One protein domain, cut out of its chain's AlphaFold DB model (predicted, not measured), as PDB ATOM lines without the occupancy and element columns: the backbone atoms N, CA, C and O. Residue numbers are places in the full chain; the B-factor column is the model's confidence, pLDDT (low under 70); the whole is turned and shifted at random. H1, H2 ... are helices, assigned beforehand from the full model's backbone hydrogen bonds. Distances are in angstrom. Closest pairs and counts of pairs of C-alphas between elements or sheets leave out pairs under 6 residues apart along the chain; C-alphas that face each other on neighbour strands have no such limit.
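What this domain is: This is residues 7 to 71 of the 565 residues of an uncharacterized protein of Nitrospinae bacterium (UniProt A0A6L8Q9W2). The long helix H3 runs beside H2, and H2 beside H1, up and down in a triangle whose H1-H3 side is the loosest; short H4 packs on H1, apart from H2 and H3. The printed part has 65 residues with four named helices, H1 to H4, and no named strand: all helix. It is compact and rounded, radius of gyration of the C-alphas 11.1 A, spans 32 by 26 by 18 A.

How they stand to each other: H3, residues 37 to 55, touches H2, residues 19 to 31, as a helical hairpin: closest C-alphas Phe 26 and Ala 43, 5.2 A, a shallow tilt of 30 degrees, opposite ways. H2 and H1, residues 7 to 15, form another: C-alphas Gly 10 and Ala 22, 4.5 A, 19 degrees. H1 and H3 are close but not clearly touching, C-alphas Met 7 and Ala 43 being closest at 7.3 A. H4, residues 62 to 69, touches H1: closest C-alphas Ala 15 and Phe 62, 4.9 A, 21 degrees, opposite ways. In H1, H2, H3 and H4, every O i to N i+4 pair is within hydrogen-bond range.

Where its parts are: H3 measures 26.8 A, H2 18.3 A, H1 12.3 A and H4 11.1 A. C-alpha 7 is at (80.232, 139.515, 90.399), C-alpha 69 at (72.403, 143.906, 90.037).

The domain as a whole: The printed part has no cut and no long link. Residues 33 to 38 stand free; residues 69 to 71 are under pLDDT 70.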
ATOM      1  N   MET A   7      81.481 140.074  90.899       77.62
ATOM      2  CA  MET A   7      80.232 139.515  90.399       77.62
ATOM      3  C   MET A   7      79.242 140.616  90.010       77.62
ATOM      4  O   MET A   7      78.714 140.614  88.896       77.62
ATOM      5  N   SER A   8      79.028 141.591  90.897       76.88
ATOM      6  CA  SER A   8      78.166 142.747  90.616       76.88
ATOM      7  C   SER A   8      78.725 143.609  89.488       76.88
ATOM      8  O   SER A   8      77.971 144.025  88.611       76.88
ATOM      9  N   GLN A   9      80.041 143.833  89.456       76.31
ATOM     10  CA  GLN A   9      80.677 144.589  88.376       76.31
ATOM     11  C   GLN A   9      80.613 143.844  87.039       76.31
ATOM     12  O   GLN A   9      80.319 144.464  86.021       76.31
ATOM     13  N   GLY A  10      80.793 142.518  87.026       80.81
ATOM     14  CA  GLY A  10      80.571 141.708  85.826       80.81
ATOM     15  C   GLY A  10      79.142 141.838  85.290       80.81
ATOM     16  O   GLY A  10      78.945 142.008  84.088       80.81
ATOM     17  N   LEU A  11      78.140 141.842  86.177       82.06
ATOM     18  CA  LEU A  11      76.735 142.065  85.813       82.06
ATOM     19  C   LEU A  11      76.450 143.499  85.341       82.06
ATOM     20  O   LEU A  11      75.660 143.680  84.417       82.06
ATOM     21  N   GLU A  12      77.086 144.515  85.930       80.81
ATOM     22  CA  GLU A  12      76.985 145.908  85.474       80.81
ATOM     23  C   GLU A  12      77.539 146.088  84.059       80.81
ATOM     24  O   GLU A  12      76.877 146.697  83.218       80.81
ATOM     25  N   LEU A  13      78.723 145.534  83.785       80.50
ATOM     26  CA  LEU A  13      79.352 145.562  82.463       80.50
ATOM     27  C   LEU A  13      78.500 144.802  81.444       80.50
ATOM     28  O   LEU A  13      78.237 145.303  80.349       80.50
ATOM     29  N   LEU A  14      77.969 143.639  81.840       82.75
ATOM     30  CA  LEU A  14      77.057 142.857  81.012       82.75
ATOM     31  C   LEU A  14      75.794 143.657  80.670       82.75
ATOM     32  O   LEU A  14      75.420 143.734  79.504       82.75
ATOM     33  N   ALA A  15      75.180 144.325  81.651       81.12
ATOM     34  CA  ALA A  15      74.008 145.175  81.443       81.12
ATOM     35  C   ALA A  15      74.300 146.413  80.570       81.12
ATOM     36  O   ALA A  15      73.407 146.898  79.874       81.12
ATOM     37  N   ARG A  16      75.545 146.917  80.567       82.00
ATOM     38  CA  ARG A  16      76.018 148.008  79.691       82.00
ATOM     39  C   ARG A  16      76.442 147.545  78.294       82.00
ATOM     40  O   ARG A  16      76.801 148.385  77.474       82.00
ATOM     41  N   ARG A  17      76.326 146.243  77.994       80.38
ATOM     42  CA  ARG A  17      76.742 145.598  76.733       80.38
ATOM     43  C   ARG A  17      78.263 145.528  76.530       80.38
ATOM     44  O   ARG A  17      78.724 145.260  75.422       80.38
ATOM     45  N   GLU A  18      79.049 145.686  77.591       83.44
ATOM     46  CA  GLU A  18      80.512 145.549  77.582       83.44
ATOM     47  C   GLU A  18      80.906 144.067  77.757       83.44
ATOM     48  O   GLU A  18      81.406 143.632  78.794       83.44
ATOM     49  N   LEU A  19      80.622 143.249  76.733       82.12
ATOM     50  CA  LEU A  19      80.711 141.780  76.806       82.12
ATOM     51  C   LEU A  19      82.126 141.243  77.080       82.12
ATOM     52  O   LEU A  19      82.273 140.207  77.723       82.12
ATOM     53  N   GLN A  20      83.161 141.902  76.555       82.38
ATOM     54  CA  GLN A  20      84.555 141.476  76.727       82.38
ATOM     55  C   GLN A  20      85.019 141.681  78.174       82.38
ATOM     56  O   GLN A  20      85.606 140.782  78.774       82.38
ATOM     57  N   ASP A  21      84.697 142.836  78.753       81.25
ATOM     58  CA  ASP A  21      85.073 143.172  80.122       81.25
ATOM     59  C   ASP A  21      84.241 142.383  81.137       81.25
ATOM     60  O   ASP A  21      84.787 141.879  82.118       81.25
ATOM     61  N   ALA A  22      82.950 142.162  80.860       82.44
ATOM     62  CA  ALA A  22      82.109 141.269  81.653       82.44
ATOM     63  C   ALA A  22      82.649 139.825  81.678       82.44
ATOM     64  O   ALA A  22      82.696 139.203  82.740       82.44
ATOM     65  N   GLU A  23      83.105 139.294  80.534       84.56
ATOM     66  CA  GLU A  23      83.714 137.958  80.455       84.56
ATOM     67  C   GLU A  23      84.967 137.855  81.337       84.56
ATOM     68  O   GLU A  23      85.099 136.905  82.112       84.56
ATOM     69  N   ASN A  24      85.842 138.863  81.287       83.50
ATOM     70  CA  ASN A  24      87.035 138.920  82.131       83.50
ATOM     71  C   ASN A  24      86.680 138.932  83.627       83.50
ATOM     72  O   ASN A  24      87.296 138.200  84.402       83.50
ATOM     73  N   MET A  25      85.655 139.687  84.038       83.06
ATOM     74  CA  MET A  25      85.211 139.708  85.438       83.06
ATOM     75  C   MET A  25      84.691 138.346  85.908       83.06
ATOM     76  O   MET A  25      85.058 137.892  86.993       83.06
ATOM     77  N   PHE A  26      83.891 137.651  85.096       84.75
ATOM     78  CA  PHE A  26      83.396 136.319  85.461       84.75
ATOM     79  C   PHE A  26      84.508 135.263  85.484       84.75
ATOM     80  O   PHE A  26      84.477 134.375  86.336       84.75
ATOM     81  N   LEU A  27      85.523 135.368  84.619       83.44
ATOM     82  CA  LEU A  27      86.714 134.511  84.688       83.44
ATOM     83  C   LEU A  27      87.502 134.722  85.985       83.44
ATOM     84  O   LEU A  27      87.953 133.745  86.577       83.44
ATOM     85  N   ILE A  28      87.622 135.967  86.459       81.75
ATOM     86  CA  ILE A  28      88.258 136.271  87.751       81.75
ATOM     87  C   ILE A  28      87.493 135.592  88.895       81.75
ATOM     88  O   ILE A  28      88.123 134.967  89.741       81.75
ATOM     89  N   VAL A  29      86.153 135.622  88.893       79.56
ATOM     90  CA  VAL A  29      85.337 134.907  89.898       79.56
ATOM     91  C   VAL A  29      85.574 133.396  89.843       79.56
ATOM     92  O   VAL A  29      85.672 132.748  90.884       79.56
ATOM     93  N   ILE A  30      85.667 132.817  88.643       81.44
ATOM     94  CA  ILE A  30      85.848 131.368  88.461       81.44
ATOM     95  C   ILE A  30      87.235 130.896  88.907       81.44
ATOM     96  O   ILE A  30      87.355 129.792  89.435       81.44
ATOM     97  N   ASN A  31      88.259 131.718  88.686       80.44
ATOM     98  CA  ASN A  31      89.651 131.391  88.991       80.44
ATOM     99  C   ASN A  31      90.060 131.758  90.426       80.44
ATOM    100  O   ASN A  31      91.170 131.425  90.839       80.44
ATOM    101  N   ASP A  32      89.201 132.443  91.181       75.00
ATOM    102  CA  ASP A  32      89.472 132.794  92.572       75.00
ATOM    103  C   ASP A  32      89.283 131.568  93.495       75.00
ATOM    104  O   ASP A  32      88.174 131.026  93.578       75.00
ATOM    105  N   PRO A  33      90.337 131.124  94.213       70.50
ATOM    106  CA  PRO A  33      90.281 129.946  95.082       70.50
ATOM    107  C   PRO A  33      89.348 130.102  96.290       70.50
ATOM    108  O   PRO A  33      89.042 129.108  96.946       70.50
ATOM    109  N   TYR A  34      88.896 131.318  96.597       71.44
ATOM    110  CA  TYR A  34      88.007 131.605  97.723       71.44
ATOM    111  C   TYR A  34      86.544 131.822  97.292       71.44
ATOM    112  O   TYR A  34      85.692 132.137  98.131       71.44
ATOM    113  N   SER A  35      86.233 131.679  95.997       72.69
ATOM    114  CA  SER A  35      84.875 131.848  95.471       72.69
ATOM    115  C   SER A  35      83.944 130.736  95.932       72.69
ATOM    116  O   SER A  35      84.291 129.555  95.926       72.69
ATOM    117  N   GLN A  36      82.720 131.117  96.294       71.06
ATOM    118  CA  GLN A  36      81.716 130.156  96.734       71.06
ATOM    119  C   GLN A  36      81.206 129.307  95.560       71.06
ATOM    120  O   GLN A  36      80.996 129.854  94.475       71.06
ATOM    121  N   PRO A  37      80.900 128.009  95.753       75.56
ATOM    122  CA  PRO A  37      80.435 127.134  94.673       75.56
ATOM    123  C   PRO A  37      79.208 127.672  93.923       75.56
ATOM    124  O   PRO A  37      79.097 127.514  92.704       75.56
ATOM    125  N   GLU A  38      78.290 128.331  94.635       75.12
ATOM    126  CA  GLU A  38      77.111 128.970  94.045       75.12
ATOM    127  C   GLU A  38      77.479 130.169  93.166       75.12
ATOM    128  O   GLU A  38      76.945 130.306  92.065       75.12
ATOM    129  N   GLU A  39      78.429 130.996  93.605       74.44
ATOM    130  CA  GLU A  39      78.933 132.139  92.840       74.44
ATOM    131  C   GLU A  39      79.696 131.674  91.604       74.44
ATOM    132  O   GLU A  39      79.453 132.173  90.510       74.44
ATOM    133  N   THR A  40      80.534 130.642  91.731       80.94
ATOM    134  CA  THR A  40      81.227 130.029  90.594       80.94
ATOM    135  C   THR A  40      80.232 129.451  89.586       80.94
ATOM    136  O   THR A  40      80.424 129.572  88.376       80.94
ATOM    137  N   LYS A  41      79.143 128.828  90.058       83.44
ATOM    138  CA  LYS A  41      78.081 128.288  89.197       83.44
ATOM    139  C   LYS A  41      77.327 129.402  88.469       83.44
ATOM    140  O   LYS A  41      77.058 129.266  87.275       83.44
ATOM    141  N   GLN A  42      77.013 130.500  89.155       83.38
ATOM    142  CA  GLN A  42      76.381 131.672  88.546       83.38
ATOM    143  C   GLN A  42      77.314 132.361  87.542       83.38
ATOM    144  O   GLN A  42      76.891 132.636  86.423       83.38
ATOM    145  N   ALA A  43      78.589 132.557  87.884       83.19
ATOM    146  CA  ALA A  43      79.590 133.141  86.995       83.19
ATOM    147  C   ALA A  43      79.783 132.292  85.731       83.19
ATOM    148  O   ALA A  43      79.776 132.832  84.630       83.19
ATOM    149  N   LYS A  44      79.847 130.957  85.858       86.69
ATOM    150  CA  LYS A  44      79.878 130.035  84.704       86.69
ATOM    151  C   LYS A  44      78.636 130.161  83.826       86.69
ATOM    152  O   LYS A  44      78.752 130.117  82.605       86.69
ATOM    153  N   LYS A  45      77.454 130.327  84.429       86.69
ATOM    154  CA  LYS A  45      76.206 130.531  83.685       86.69
ATOM    155  C   LYS A  45      76.255 131.825  82.866       86.69
ATOM    156  O   LYS A  45      75.992 131.775  81.671       86.69
ATOM    157  N   TYR A  46      76.645 132.944  83.475       86.38
ATOM    158  CA  TYR A  46      76.734 134.234  82.781       86.38
ATOM    159  C   TYR A  46      77.853 134.267  81.733       86.38
ATOM    160  O   TYR A  46      77.681 134.836  80.660       86.38
ATOM    161  N   LEU A  47      78.972 133.589  81.993       86.94
ATOM    162  CA  LEU A  47      80.049 133.399  81.024       86.94
ATOM    163  C   LEU A  47      79.575 132.617  79.787       86.94
ATOM    164  O   LEU A  47      79.892 132.995  78.661       86.94
ATOM    165  N   ASN A  48      78.799 131.546  79.984       86.31
ATOM    166  CA  ASN A  48      78.215 130.783  78.878       86.31
ATOM    167  C   ASN A  48      77.192 131.620  78.099       86.31
ATOM    168  O   ASN A  48      77.265 131.654  76.878       86.31
ATOM    169  N   ASP A  49      76.330 132.375  78.789       84.75
ATOM    170  CA  ASP A  49      75.388 133.305  78.152       84.75
ATOM    171  C   ASP A  49      76.114 134.317  77.234       84.75
ATOM    172  O   ASP A  49      75.696 134.537  76.096       84.75
ATOM    173  N   ILE A  50      77.241 134.893  77.682       83.50
ATOM    174  CA  ILE A  50      78.073 135.797  76.865       83.50
ATOM    175  C   ILE A  50      78.653 135.074  75.643       83.50
ATOM    176  O   ILE A  50      78.649 135.619  74.539       83.50
ATOM    177  N   ARG A  51      79.167 133.853  75.826       84.69
ATOM    178  CA  ARG A  51      79.792 133.070  74.750       84.69
ATOM    179  C   ARG A  51      78.786 132.648  73.684       84.69
ATOM    180  O   ARG A  51      79.099 132.766  72.502       84.69
ATOM    181  N   ASP A  52      77.590 132.230  74.086       83.81
ATOM    182  CA  ASP A  52      76.499 131.866  73.176       83.81
ATOM    183  C   ASP A  52      76.001 133.100  72.402       83.81
ATOM    184  O   ASP A  52      75.758 133.036  71.197       83.81
ATOM    185  N   CYS A  53      75.960 134.268  73.055       82.31
ATOM    186  CA  CYS A  53      75.659 135.538  72.394       82.31
ATOM    187  C   CYS A  53      76.718 135.940  71.359       82.31
ATOM    188  O   CYS A  53      76.363 136.404  70.276       82.31
ATOM    189  N   LYS A  54      78.014 135.755  71.657       80.12
ATOM    190  CA  LYS A  54      79.111 136.046  70.714       80.12
ATOM    191  C   LYS A  54      79.112 135.109  69.499       80.12
ATOM    192  O   LYS A  54      79.559 135.518  68.433       80.12
ATOM    193  N   LYS A  55      78.624 133.872  69.651       80.94
ATOM    194  CA  LYS A  55      78.482 132.889  68.561       80.94
ATOM    195  C   LYS A  55      77.235 133.096  67.695       80.94
ATOM    196  O   LYS A  55      77.177 132.548  66.601       80.94
ATOM    197  N   GLY A  56      76.278 133.903  68.158       72.25
ATOM    198  CA  GLY A  56      75.008 134.154  67.471       72.25
ATOM    199  C   GLY A  56      73.883 133.180  67.839       72.25
ATOM    200  O   GLY A  56      72.797 133.279  67.276       72.25
ATOM    201  N   ASP A  57      74.108 132.285  68.804       70.88
ATOM    202  CA  ASP A  57      73.164 131.228  69.194       70.88
ATOM    203  C   ASP A  57      72.048 131.734  70.131       70.88
ATOM    204  O   ASP A  57      71.028 131.067  70.321       70.88
ATOM    205  N   LYS A  58      72.228 132.912  70.749       76.06
ATOM    206  CA  LYS A  58      71.315 133.448  71.770       76.06
ATOM    207  C   LYS A  58      71.314 134.977  71.801       76.06
ATOM    208  O   LYS A  58      72.370 135.602  71.799       76.06
ATOM    209  N   THR A  59      70.141 135.595  71.908       75.19
ATOM    210  CA  THR A  59      69.993 137.030  72.202       75.19
ATOM    211  C   THR A  59      69.892 137.256  73.711       75.19
ATOM    212  O   THR A  59      69.058 136.655  74.389       75.19
ATOM    213  N   LEU A  60      70.763 138.108  74.259       78.69
ATOM    214  CA  LEU A  60      70.758 138.451  75.684       78.69
ATOM    215  C   LEU A  60      69.724 139.536  75.987       78.69
ATOM    216  O   LEU A  60      69.718 140.592  75.357       78.69
ATOM    217  N   ASP A  61      68.902 139.294  77.005       80.19
ATOM    218  CA  ASP A  61      68.046 140.319  77.595       80.19
ATOM    219  C   ASP A  61      68.829 141.088  78.671       80.19
ATOM    220  O   ASP A  61      69.002 140.639  79.808       80.19
ATOM    221  N   PHE A  62      69.336 142.259  78.292       80.31
ATOM    222  CA  PHE A  62      70.149 143.112  79.157       80.31
ATOM    223  C   PHE A  62      69.368 143.696  80.347       80.31
ATOM    224  O   PHE A  62      69.973 143.983  81.386       80.31
ATOM    225  N   ASP A  63      68.041 143.822  80.249       77.75
ATOM    226  CA  ASP A  63      67.209 144.349  81.335       77.75
ATOM    227  C   ASP A  63      67.053 143.331  82.474       77.75
ATOM    228  O   ASP A  63      67.015 143.709  83.651       77.75
ATOM    229  N   VAL A  64      67.083 142.032  82.157       80.56
ATOM    230  CA  VAL A  64      67.133 140.957  83.160       80.56
ATOM    231  C   VAL A  64      68.411 141.054  83.991       80.56
ATOM    232  O   VAL A  64      68.345 141.039  85.223       80.56
ATOM    233  N   TYR A  65      69.572 141.225  83.350       78.69
ATOM    234  CA  TYR A  65      70.846 141.379  84.063       78.69
ATOM    235  C   TYR A  65      70.884 142.667  84.894       78.69
ATOM    236  O   TYR A  65      71.349 142.648  86.034       78.69
ATOM    237  N   LYS A  66      70.282 143.755  84.400       75.88
ATOM    238  CA  LYS A  66      70.109 145.002  85.159       75.88
ATOM    239  C   LYS A  66      69.253 144.815  86.419       75.88
ATOM    240  O   LYS A  66      69.536 145.413  87.459       75.88
ATOM    241  N   GLY A  67      68.229 143.962  86.352       70.62
ATOM    242  CA  GLY A  67      67.411 143.567  87.502       70.62
ATOM    243  C   GLY A  67      68.160 142.706  88.526       70.62
ATOM    244  O   GLY A  67      67.869 142.784  89.722       70.62
ATOM    245  N   LEU A  68      69.151 141.926  88.082       71.81
ATOM    246  CA  LEU A  68      69.973 141.073  88.946       71.81
ATOM    247  C   LEU A  68      70.979 141.870  89.786       71.81
ATOM    248  O   LEU A  68      71.197 141.492  90.933       71.81
ATOM    249  N   ILE A  69      71.485 143.010  89.295       65.25
ATOM    250  CA  ILE A  69      72.403 143.906  90.037       65.25
ATOM    251  C   ILE A  69      71.824 144.296  91.410       65.25
ATOM    252  O   ILE A  69      72.529 144.298  92.413       65.25
ATOM    253  N   LYS A  70      70.510 144.559  91.495       55.03
ATOM    254  CA  LYS A  70      69.841 144.944  92.755       55.03
ATOM    255  C   LYS A  70      69.706 143.803  93.774       55.03
ATOM    256  O   LYS A  70      69.436 144.080  94.938       55.03
ATOM    257  N   LYS A  71      69.850 142.539  93.352       52.88
ATOM    258  CA  LYS A  71      69.734 141.354  94.221       52.88
ATOM    259  C   LYS A  71      71.070 140.880  94.790       52.88
ATOM    260  O   LYS A  71      71.054 140.109  95.743       52.88
TER     261      LYS A  71